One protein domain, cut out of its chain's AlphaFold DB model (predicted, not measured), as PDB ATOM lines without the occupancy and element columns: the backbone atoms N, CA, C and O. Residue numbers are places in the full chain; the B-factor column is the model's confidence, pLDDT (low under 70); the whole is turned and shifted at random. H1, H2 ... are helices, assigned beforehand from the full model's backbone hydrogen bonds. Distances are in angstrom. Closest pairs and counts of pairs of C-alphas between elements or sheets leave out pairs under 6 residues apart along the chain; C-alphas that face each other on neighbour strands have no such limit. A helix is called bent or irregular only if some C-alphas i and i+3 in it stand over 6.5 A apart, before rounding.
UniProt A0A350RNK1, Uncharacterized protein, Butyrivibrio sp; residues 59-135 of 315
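Overview. This is residues 59 to 135 of the 315 residues of an uncharacterized protein of Butyrivibrio sp (UniProt A0A350RNK1). Two helix pairs meet at a corner: H1 runs side by side with H3b, the long arm of bent helix H3, and at one end H2 packs on the other arm, H3a. The printed part has 77 residues, with named helices H1, H2, H3 in that order and no named strand: all helix. It is a loose rod, 47 by 20 by 17 A, with a radius of gyration of the C-alphas of 15.3 A.

Along the chain. H1, residues 62 to 77, begins at C-alpha 62 (-50.740, 41.600, -117.053) and is 22.6 A long. H2, residues 81 to 89, is 12.6 A. H3, residues 95 to 127, was assigned as one helix by its hydrogen bonds but is bent: C-alphas 106 and 109 are 7.5 A apart. Its arms are H3a, residues 95 to 106, 17.3 A, and H3b, residues 109 to 127, 27.8 A, ending at C-alpha 127 (-40.144, 39.999, -124.590).

Arrangement. H1 touches H3b, opposite ways at a shallow tilt of 28 degrees; the closest C-alphas, of Leu 72 and Tyr 115, are 5.6 A apart. H2 and H3a, a hairpin, touch at 7 degrees, a shallow tilt, opposite ways; the closest C-alphas, of Tyr 88 and Tyr 98, are 6.7 A apart. H3a and H3b stand about perpendicular, at 77 degrees. H2 and H3b are apart. Every O i to N i+4 pair is within hydrogen-bond range in H1 and H2, 7 of 8 in H3a and 13 of 15 in H3b.

Size, cuts and confidence. The farthest C-alphas, of Tyr 89 and Asp 131, are 47.2 A apart. The printed part has no cut; both links are tight. No printed residue has a pLDDT under 70.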
ATOM      1  N   GLY A  59     -47.494  31.472-114.526       80.25
ATOM      2  CA  GLY A  59     -46.958  32.205-115.675       80.25
ATOM      3  C   GLY A  59     -47.171  33.717-115.602       80.25
ATOM      4  O   GLY A  59     -47.804  34.231-114.672       80.25
ATOM      5  N   TYR A  60     -46.642  34.408-116.611       81.56
ATOM      6  CA  TYR A  60     -46.870  35.833-116.844       81.56
ATOM      7  C   TYR A  60     -48.362  36.142-117.058       81.56
ATOM      8  O   TYR A  60     -49.045  35.466-117.825       81.56
ATOM      9  N   THR A  61     -48.845  37.207-116.418       86.25
ATOM     10  CA  THR A  61     -50.158  37.825-116.664       86.25
ATOM     11  C   THR A  61     -50.029  39.329-116.450       86.25
ATOM     12  O   THR A  61     -49.286  39.731-115.553       86.25
ATOM     13  N   GLN A  62     -50.783  40.140-117.196       86.50
ATOM     14  CA  GLN A  62     -50.740  41.600-117.053       86.50
ATOM     15  C   GLN A  62     -51.068  42.054-115.620       86.50
ATOM     16  O   GLN A  62     -50.312  42.822-115.048       86.50
ATOM     17  N   GLU A  63     -52.095  41.471-114.997       89.25
ATOM     18  CA  GLU A  63     -52.501  41.770-113.614       89.25
ATOM     19  C   GLU A  63     -51.359  41.587-112.599       89.25
ATOM     20  O   GLU A  63     -51.086  42.466-111.788       89.25
ATOM     21  N   LYS A  64     -50.618  40.473-112.680       88.81
ATOM     22  CA  LYS A  64     -49.449  40.237-111.813       88.81
ATOM     23  C   LYS A  64     -48.298  41.203-112.081       88.81
ATOM     24  O   LYS A  64     -47.550  41.517-111.160       88.81
ATOM     25  N   ARG A  65     -48.123  41.644-113.330       88.38
ATOM     26  CA  ARG A  65     -47.109  42.648-113.670       88.38
ATOM     27  C   ARG A  65     -47.477  43.996-113.060       88.38
ATOM     28  O   ARG A  65     -46.616  44.607-112.438       88.38
ATOM     29  N   ASP A  66     -48.733  44.405-113.197       92.00
ATOM     30  CA  ASP A  66     -49.240  45.660-112.640       92.00
ATOM     31  C   ASP A  66     -49.151  45.642-111.105       92.00
ATOM     32  O   ASP A  66     -48.642  46.590-110.517       92.00
ATOM     33  N   PHE A  67     -49.489  44.516-110.463       92.06
ATOM     34  CA  PHE A  67     -49.296  44.319-109.022       92.06
ATOM     35  C   PHE A  67     -47.829  44.463-108.582       92.06
ATOM     36  O   PHE A  67     -47.537  45.059-107.547       92.06
ATOM     37  N   VAL A  68     -46.881  43.907-109.346       93.00
ATOM     38  CA  VAL A  68     -45.447  44.044-109.040       93.00
ATOM     39  C   VAL A  68     -44.975  45.484-109.208       93.00
ATOM     40  O   VAL A  68     -44.153  45.933-108.412       93.00
ATOM     41  N   GLU A  69     -45.487  46.200-110.208       94.00
ATOM     42  CA  GLU A  69     -45.167  47.608-110.434       94.00
ATOM     43  C   GLU A  69     -45.711  48.486-109.296       94.00
ATOM     44  O   GLU A  69     -44.950  49.250-108.709       94.00
ATOM     45  N   GLU A  70     -46.975  48.289-108.909       94.19
ATOM     46  CA  GLU A  70     -47.624  48.978-107.785       94.19
ATOM     47  C   GLU A  70     -46.871  48.728-106.473       94.19
ATOM     48  O   GLU A  70     -46.571  49.657-105.726       94.19
ATOM     49  N   ARG A  71     -46.492  47.472-106.199       93.94
ATOM     50  CA  ARG A  71     -45.705  47.136-105.005       93.94
ATOM     51  C   ARG A  71     -44.315  47.757-105.032       93.94
ATOM     52  O   ARG A  71     -43.827  48.187-103.987       93.94
ATOM     53  N   LEU A  72     -43.667  47.802-106.194       93.50
ATOM     54  CA  LEU A  72     -42.358  48.432-106.337       93.50
ATOM     55  C   LEU A  72     -42.433  49.946-106.102       93.50
ATOM     56  O   LEU A  72     -41.543  50.488-105.445       93.50
ATOM     57  N   GLU A  73     -43.471  50.609-106.611       93.25
ATOM     58  CA  GLU A  73     -43.736  52.033-106.381       93.25
ATOM     59  C   GLU A  73     -44.026  52.295-104.900       93.25
ATOM     60  O   GLU A  73     -43.309  53.075-104.275       93.25
ATOM     61  N   TYR A  74     -44.936  51.522-104.298       92.19
ATOM     62  CA  TYR A  74     -45.247  51.584-102.868       92.19
ATOM     63  C   TYR A  74     -43.987  51.522-101.997       92.19
ATOM     64  O   TYR A  74     -43.713  52.452-101.242       92.19
ATOM     65  N   PHE A  75     -43.166  50.470-102.135       92.81
ATOM     66  CA  PHE A  75     -41.934  50.334-101.345       92.81
ATOM     67  C   PHE A  75     -40.895  51.415-101.664       92.81
ATOM     68  O   PHE A  75     -40.089  51.756-100.798       92.81
ATOM     69  N   SER A  76     -40.898  51.968-102.878       90.56
ATOM     70  CA  SER A  76     -40.004  53.067-103.254       90.56
ATOM     71  C   SER A  76     -40.389  54.390-102.596       90.56
ATOM     72  O   SER A  76     -39.485  55.151-102.242       90.56
ATOM     73  N   ASP A  77     -41.683  54.633-102.402       89.00
ATOM     74  CA  ASP A  77     -42.218  55.839-101.767       89.00
ATOM     75  C   ASP A  77     -42.049  55.812-100.249       89.00
ATOM     76  O   ASP A  77     -41.715  56.826 -99.633       89.00
ATOM     77  N   ILE A  78     -42.212  54.636 -99.637       89.00
ATOM     78  CA  ILE A  78     -42.131  54.475 -98.179       89.00
ATOM     79  C   ILE A  78     -40.718  54.161 -97.672       89.00
ATOM     80  O   ILE A  78     -40.539  53.909 -96.485       89.00
ATOM     81  N   LYS A  79     -39.694  54.149 -98.534       87.44
ATOM     82  CA  LYS A  79     -38.310  53.869 -98.099       87.44
ATOM     83  C   LYS A  79     -37.694  54.999 -97.271       87.44
ATOM     84  O   LYS A  79     -36.764  54.754 -96.512       87.44
ATOM     85  N   ASP A  80     -38.161  56.235 -97.456       86.19
ATOM     86  CA  ASP A  80     -37.644  57.408 -96.749       86.19
ATOM     87  C   ASP A  80     -38.560  57.777 -95.581       86.19
ATOM     88  O   ASP A  80     -39.644  58.333 -95.767       86.19
ATOM     89  N   GLU A  81     -38.102  57.499 -94.359       81.81
ATOM     90  CA  GLU A  81     -38.864  57.736 -93.126       81.81
ATOM     91  C   GLU A  81     -39.323  59.199 -92.997       81.81
ATOM     92  O   GLU A  81     -40.447  59.464 -92.566       81.81
ATOM     93  N   LYS A  82     -38.509  60.157 -93.461       83.50
ATOM     94  CA  LYS A  82     -38.851  61.590 -93.411       83.50
ATOM     95  C   LYS A  82     -40.062  61.929 -94.272       83.50
ATOM     96  O   LYS A  82     -40.884  62.760 -93.886       83.50
ATOM     97  N   THR A  83     -40.173  61.287 -95.430       83.12
ATOM     98  CA  THR A  83     -41.299  61.468 -96.350       83.12
ATOM     99  C   THR A  83     -42.594  60.911 -95.747       83.12
ATOM    100  O   THR A  83     -43.648  61.542 -95.862       83.12
ATOM    101  N   ILE A  84     -42.515  59.789 -95.025       86.12
ATOM    102  CA  ILE A  84     -43.661  59.190 -94.321       86.12
ATOM    103  C   ILE A  84     -44.155  60.118 -93.203       86.12
ATOM    104  O   ILE A  84     -45.346  60.421 -93.136       86.12
ATOM    105  N   GLU A  85     -43.246  60.606 -92.353       86.31
ATOM    106  CA  GLU A  85     -43.588  61.517 -91.252       86.31
ATOM    107  C   GLU A  85     -44.207  62.817 -91.764       86.31
ATOM    108  O   GLU A  85     -45.245  63.254 -91.267       86.31
ATOM    109  N   TYR A  86     -43.622  63.409 -92.806       86.44
ATOM    110  CA  TYR A  86     -44.155  64.618 -93.425       86.44
ATOM    111  C   TYR A  86     -45.586  64.426 -93.953       86.44
ATOM    112  O   TYR A  86     -46.456  65.259 -93.696       86.44
ATOM    113  N   ASN A  87     -45.864  63.318 -94.647       85.50
ATOM    114  CA  ASN A  87     -47.203  63.023 -95.165       85.50
ATOM    115  C   ASN A  87     -48.232  62.748 -94.052       85.50
ATOM    116  O   ASN A  87     -49.393  63.132 -94.202       85.50
ATOM    117  N   TYR A  88     -47.814  62.160 -92.927       87.25
ATOM    118  CA  TYR A  88     -48.665  62.013 -91.742       87.25
ATOM    119  C   TYR A  88     -49.039  63.372 -91.135       87.25
ATOM    120  O   TYR A  88     -50.219  63.639 -90.916       87.25
ATOM    121  N   TYR A  89     -48.073  64.283 -90.963       88.56
ATOM    122  CA  TYR A  89     -48.351  65.637 -90.460       88.56
ATOM    123  C   TYR A  89     -49.247  66.465 -91.394       88.56
ATOM    124  O   TYR A  89     -49.953  67.360 -90.933       88.56
ATOM    125  N   LEU A  90     -49.254  66.162 -92.697       89.69
ATOM    126  CA  LEU A  90     -50.187  66.744 -93.667       89.69
ATOM    127  C   LEU A  90     -51.606  66.144 -93.604       89.69
ATOM    128  O   LEU A  90     -52.469  66.571 -94.369       89.69
ATOM    129  N   GLY A  91     -51.856  65.160 -92.734       87.25
ATOM    130  CA  GLY A  91     -53.155  64.502 -92.584       87.25
ATOM    131  C   GLY A  91     -53.505  63.536 -93.719       87.25
ATOM    132  O   GLY A  91     -54.680  63.240 -93.915       87.25
ATOM    133  N   LYS A  92     -52.514  63.062 -94.491       87.56
ATOM    134  CA  LYS A  92     -52.746  62.115 -95.598       87.56
ATOM    135  C   LYS A  92     -52.935  60.668 -95.147       87.56
ATOM    136  O   LYS A  92     -53.423  59.870 -95.939       87.56
ATOM    137  N   TYR A  93     -52.532  60.341 -93.921       87.19
ATOM    138  CA  TYR A  93     -52.652  59.007 -93.338       87.19
ATOM    139  C   TYR A  93     -53.391  59.091 -92.008       87.19
ATOM    140  O   TYR A  93     -53.176  60.016 -91.224       87.19
ATOM    141  N   THR A  94     -54.225  58.098 -91.741       90.12
ATOM    142  CA  THR A  94     -54.754  57.832 -90.404       90.12
ATOM    143  C   THR A  94     -53.655  57.294 -89.477       90.12
ATOM    144  O   THR A  94     -52.599  56.841 -89.925       90.12
ATOM    145  N   ASP A  95     -53.900  57.307 -88.164       87.38
ATOM    146  CA  ASP A  95     -52.957  56.761 -87.175       87.38
ATOM    147  C   ASP A  95     -52.681  55.261 -87.374       87.38
ATOM    148  O   ASP A  95     -51.597  54.770 -87.054       87.38
ATOM    149  N   GLU A  96     -53.664  54.512 -87.875       89.56
ATOM    150  CA  GLU A  96     -53.513  53.091 -88.194       89.56
ATOM    151  C   GLU A  96     -52.642  52.899 -89.438       89.56
ATOM    152  O   GLU A  96     -51.632  52.198 -89.355       89.56
ATOM    153  N   GLU A  97     -52.939  53.609 -90.530       87.69
ATOM    154  CA  GLU A  97     -52.155  53.560 -91.773       87.69
ATOM    155  C   GLU A  97     -50.705  54.005 -91.562       87.69
ATOM    156  O   GLU A  97     -49.781  53.371 -92.068       87.69
ATOM    157  N   TYR A  98     -50.470  55.053 -90.764       87.38
ATOM    158  CA  TYR A  98     -49.112  55.493 -90.435       87.38
ATOM    159  C   TYR A  98     -48.308  54.393 -89.733       87.38
ATOM    160  O   TYR A  98     -47.139  54.181 -90.058       87.38
ATOM    161  N   ARG A  99     -48.921  53.664 -88.788       87.12
ATOM    162  CA  ARG A  99     -48.251  52.559 -88.082       87.12
ATOM    163  C   ARG A  99     -47.910  51.406 -89.018       87.12
ATOM    164  O   ARG A  99     -46.821  50.848 -88.902       87.12
ATOM    165  N   GLU A 100     -48.809  51.054 -89.930       88.88
ATOM    166  CA  GLU A 100     -48.565  50.002 -90.920       88.88
ATOM    167  C   GLU A 100     -47.454  50.395 -91.897       88.88
ATOM    168  O   GLU A 100     -46.468  49.669 -92.020       88.88
ATOM    169  N   ILE A 101     -47.537  51.590 -92.490       89.56
ATOM    170  CA  ILE A 101     -46.521  52.116 -93.413       89.56
ATOM    171  C   ILE A 101     -45.150  52.200 -92.731       89.56
ATOM    172  O   ILE A 101     -44.131  51.859 -93.333       89.56
ATOM    173  N   LYS A 102     -45.108  52.614 -91.459       87.62
ATOM    174  CA  LYS A 102     -43.864  52.666 -90.682       87.62
ATOM    175  C   LYS A 102     -43.271  51.282 -90.414       87.62
ATOM    176  O   LYS A 102     -42.056  51.157 -90.330       87.62
ATOM    177  N   ASN A 103     -44.089  50.244 -90.272       87.75
ATOM    178  CA  ASN A 103     -43.580  48.879 -90.143       87.75
ATOM    179  C   ASN A 103     -43.052  48.351 -91.482       87.75
ATOM    180  O   ASN A 103     -41.990  47.727 -91.518       87.75
ATOM    181  N   ASP A 104     -43.753  48.635 -92.578       89.62
ATOM    182  CA  ASP A 104     -43.356  48.211 -93.922       89.62
ATOM    183  C   ASP A 104     -42.093  48.941 -94.414       89.62
ATOM    184  O   ASP A 104     -41.266  48.345 -95.114       89.62
ATOM    185  N   SER A 105     -41.862  50.188 -93.986       89.81
ATOM    186  CA  SER A 105     -40.644  50.939 -94.325       89.81
ATOM    187  C   SER A 105     -39.371  50.278 -93.791       89.81
ATOM    188  O   SER A 105     -38.338  50.306 -94.461       89.81
ATOM    189  N   LEU A 106     -39.452  49.572 -92.652       88.38
ATOM    190  CA  LEU A 106     -38.326  48.830 -92.066       88.38
ATOM    191  C   LEU A 106     -37.791  47.728 -92.990       88.38
ATOM    192  O   LEU A 106     -36.635  47.317 -92.863       88.38
ATOM    193  N   ILE A 107     -38.628  47.220 -93.900       90.19
ATOM    194  CA  ILE A 107     -38.255  46.187 -94.873       90.19
ATOM    195  C   ILE A 107     -38.194  46.712 -96.312       90.19
ATOM    196  O   ILE A 107     -37.772  45.963 -97.198       90.19
ATOM    197  N   ALA A 108     -38.560  47.973 -96.557       90.25
ATOM    198  CA  ALA A 108     -38.658  48.556 -97.893       90.25
ATOM    199  C   ALA A 108     -37.337  48.472 -98.671       90.25
ATOM    200  O   ALA A 108     -37.326  47.996 -99.808       90.25
ATOM    201  N   GLU A 109     -36.203  48.806 -98.042       89.88
ATOM    202  CA  GLU A 109     -34.879  48.707 -98.678       89.88
ATOM    203  C   GLU A 109     -34.553  47.291 -99.177       89.88
ATOM    204  O   GLU A 109     -33.869  47.131-100.188       89.88
ATOM    205  N   LYS A 110     -35.060  46.255 -98.496       90.50
ATOM    206  CA  LYS A 110     -34.868  44.851 -98.889       90.50
ATOM    207  C   LYS A 110     -35.906  44.373 -99.901       90.50
ATOM    208  O   LYS A 110     -35.597  43.505-100.717       90.50
ATOM    209  N   MET A 111     -37.120  44.924 -99.864       92.44
ATOM    210  CA  MET A 111     -38.198  44.589-100.799       92.44
ATOM    211  C   MET A 111     -38.006  45.221-102.180       92.44
ATOM    212  O   MET A 111     -38.350  44.590-103.178       92.44
ATOM    213  N   ILE A 112     -37.407  46.411-102.279       92.44
ATOM    214  CA  ILE A 112     -37.162  47.073-103.572       92.44
ATOM    215  C   ILE A 112     -36.349  46.171-104.528       92.44
ATOM    216  O   ILE A 112     -36.826  45.925-105.640       92.44
ATOM    217  N   PRO A 113     -35.187  45.596-104.143       92.56
ATOM    218  CA  PRO A 113     -34.458  44.651-104.995       92.56
ATOM    219  C   PRO A 113     -35.259  43.394-105.358       92.56
ATOM    220  O   PRO A 113     -35.123  42.880-106.467       92.56
ATOM    221  N   VAL A 114     -36.103  42.902-104.444       93.31
ATOM    222  CA  VAL A 114     -36.960  41.725-104.659       93.31
ATOM    223  C   VAL A 114     -37.975  41.997-105.770       93.31
ATOM    224  O   VAL A 114     -38.004  41.267-106.763       93.31
ATOM    225  N   TYR A 115     -38.772  43.061-105.649       93.62
ATOM    226  CA  TYR A 115     -39.777  43.417-106.658       93.62
ATOM    227  C   TYR A 115     -39.139  43.885-107.967       93.62
ATOM    228  O   TYR A 115     -39.616  43.519-109.041       93.62
ATOM    229  N   SER A 116     -38.010  44.598-107.902       93.50
ATOM    230  CA  SER A 116     -37.227  44.962-109.087       93.50
ATOM    231  C   SER A 116     -36.779  43.722-109.863       93.50
ATOM    232  O   SER A 116     -36.922  43.690-111.085       93.50
ATOM    233  N   TYR A 117     -36.323  42.669-109.179       91.69
ATOM    234  CA  TYR A 117     -35.941  41.424-109.841       91.69
ATOM    235  C   TYR A 117     -37.131  40.687-110.465       91.69
ATOM    236  O   TYR A 117     -37.034  40.165-111.576       91.69
ATOM    237  N   ILE A 118     -38.279  40.658-109.786       92.31
ATOM    238  CA  ILE A 118     -39.497  40.038-110.332       92.31
ATOM    239  C   ILE A 118     -39.975  40.799-111.575       92.31
ATOM    240  O   ILE A 118     -40.318  40.174-112.580       92.31
ATOM    241  N   ARG A 119     -39.926  42.135-111.547       92.69
ATOM    242  CA  ARG A 119     -40.228  42.995-112.696       92.69
ATOM    243  C   ARG A 119     -39.325  42.682-113.891       92.69
ATOM    244  O   ARG A 119     -39.825  42.520-115.001       92.69
ATOM    245  N   GLU A 120     -38.014  42.537-113.670       91.81
ATOM    246  CA  GLU A 120     -37.066  42.110-114.712       91.81
ATOM    247  C   GLU A 120     -37.465  40.757-115.320       91.81
ATOM    248  O   GLU A 120     -37.514  40.625-116.546       91.81
ATOM    249  N   LYS A 121     -37.816  39.769-114.484       91.19
ATOM    250  CA  LYS A 121     -38.273  38.449-114.952       91.19
ATOM    251  C   LYS A 121     -39.551  38.548-115.781       91.19
ATOM    252  O   LYS A 121     -39.643  37.894-116.817       91.19
ATOM    253  N   TYR A 122     -40.514  39.377-115.383       90.75
ATOM    254  CA  TYR A 122     -41.737  39.567-116.163       90.75
ATOM    255  C   TYR A 122     -41.492  40.259-117.501       90.75
ATOM    256  O   TYR A 122     -42.050  39.819-118.504       90.75
ATOM    257  N   ASN A 123     -40.624  41.273-117.550       90.69
ATOM    258  CA  ASN A 123     -40.219  41.879-118.819       90.69
ATOM    259  C   ASN A 123     -39.522  40.845-119.720       90.69
ATOM    260  O   ASN A 123     -39.827  40.752-120.906       90.69
ATOM    261  N   TYR A 124     -38.658  39.998-119.151       90.56
ATOM    262  CA  TYR A 124     -38.027  38.901-119.883       90.56
ATOM    263  C   TYR A 124     -39.046  37.896-120.447       90.56
ATOM    264  O   TYR A 124     -38.940  37.508-121.614       90.56
ATOM    265  N   TYR A 125     -40.043  37.488-119.656       91.00
ATOM    266  CA  TYR A 125     -41.091  36.584-120.134       91.00
ATOM    267  C   TYR A 125     -41.921  37.230-121.242       91.00
ATOM    268  O   TYR A 125     -42.153  36.597-122.267       91.00
ATOM    269  N   TYR A 126     -42.277  38.506-121.103       88.69
ATOM    270  CA  TYR A 126     -43.012  39.235-122.134       88.69
ATOM    271  C   TYR A 126     -42.230  39.352-123.455       88.69
ATOM    272  O   TYR A 126     -42.782  39.109-124.526       88.69
ATOM    273  N   GLU A 127     -40.941  39.694-123.395       89.06
ATOM    274  CA  GLU A 127     -40.144  39.999-124.590       89.06
ATOM    275  C   GLU A 127     -39.527  38.770-125.264       89.06
ATOM    276  O   GLU A 127     -39.365  38.749-126.485       89.06
ATOM    277  N   LYS A 128     -39.096  37.772-124.482       87.31
ATOM    278  CA  LYS A 128     -38.207  36.702-124.970       87.31
ATOM    279  C   LYS A 128     -38.727  35.294-124.728       87.31
ATOM    280  O   LYS A 128     -38.365  34.400-125.493       87.31
ATOM    281  N   TYR A 129     -39.510  35.065-123.674       87.06
ATOM    282  CA  TYR A 129     -39.983  33.721-123.332       87.06
ATOM    283  C   TYR A 129     -41.383  33.734-122.684       87.06
ATOM    284  O   TYR A 129     -41.488  33.589-121.463       87.06
ATOM    285  N   PRO A 130     -42.460  33.891-123.487       84.94
ATOM    286  CA  PRO A 130     -43.835  34.041-122.984       84.94
ATOM    287  C   PRO A 130     -44.348  32.863-122.149       84.94
ATOM    288  O   PRO A 130     -45.156  33.054-121.244       84.94
ATOM    289  N   ASP A 131     -43.824  31.658-122.393       85.50
ATOM    290  CA  ASP A 131     -44.160  30.440-121.642       85.50
ATOM    291  C   ASP A 131     -43.439  30.342-120.281       85.50
ATOM    292  O   ASP A 131     -43.550  29.340-119.563       85.50
ATOM    293  N   GLY A 132     -42.684  31.381-119.914       85.06
ATOM    294  CA  GLY A 132     -41.946  31.476-118.666       85.06
ATOM    295  C   GLY A 132     -42.840  31.345-117.439       85.06
ATOM    296  O   GLY A 132     -43.909  31.953-117.336       85.06
ATOM    297  N   ARG A 133     -42.379  30.549-116.473       87.56
ATOM    298  CA  ARG A 133     -43.048  30.387-115.179       87.56
ATOM    299  C   ARG A 133     -42.203  30.977-114.073       87.56
ATOM    300  O   ARG A 133     -41.005  30.717-113.996       87.56
ATOM    301  N   LEU A 134     -42.858  31.706-113.182       88.31
ATOM    302  CA  LEU A 134     -42.231  32.247-111.995       88.31
ATOM    303  C   LEU A 134     -42.044  31.130-110.954       88.31
ATOM    304  O   LEU A 134     -42.986  30.412-110.616       88.31
ATOM    305  N   PHE A 135     -40.814  30.973-110.474       89.62
ATOM    306  CA  PHE A 135     -40.442  30.085-109.373       89.62
ATOM    307  C   PHE A 135     -39.162  30.595-108.705       89.62
ATOM    308  O   PHE A 135     -38.485  31.478-109.243       89.62
TER     309      PHE A 135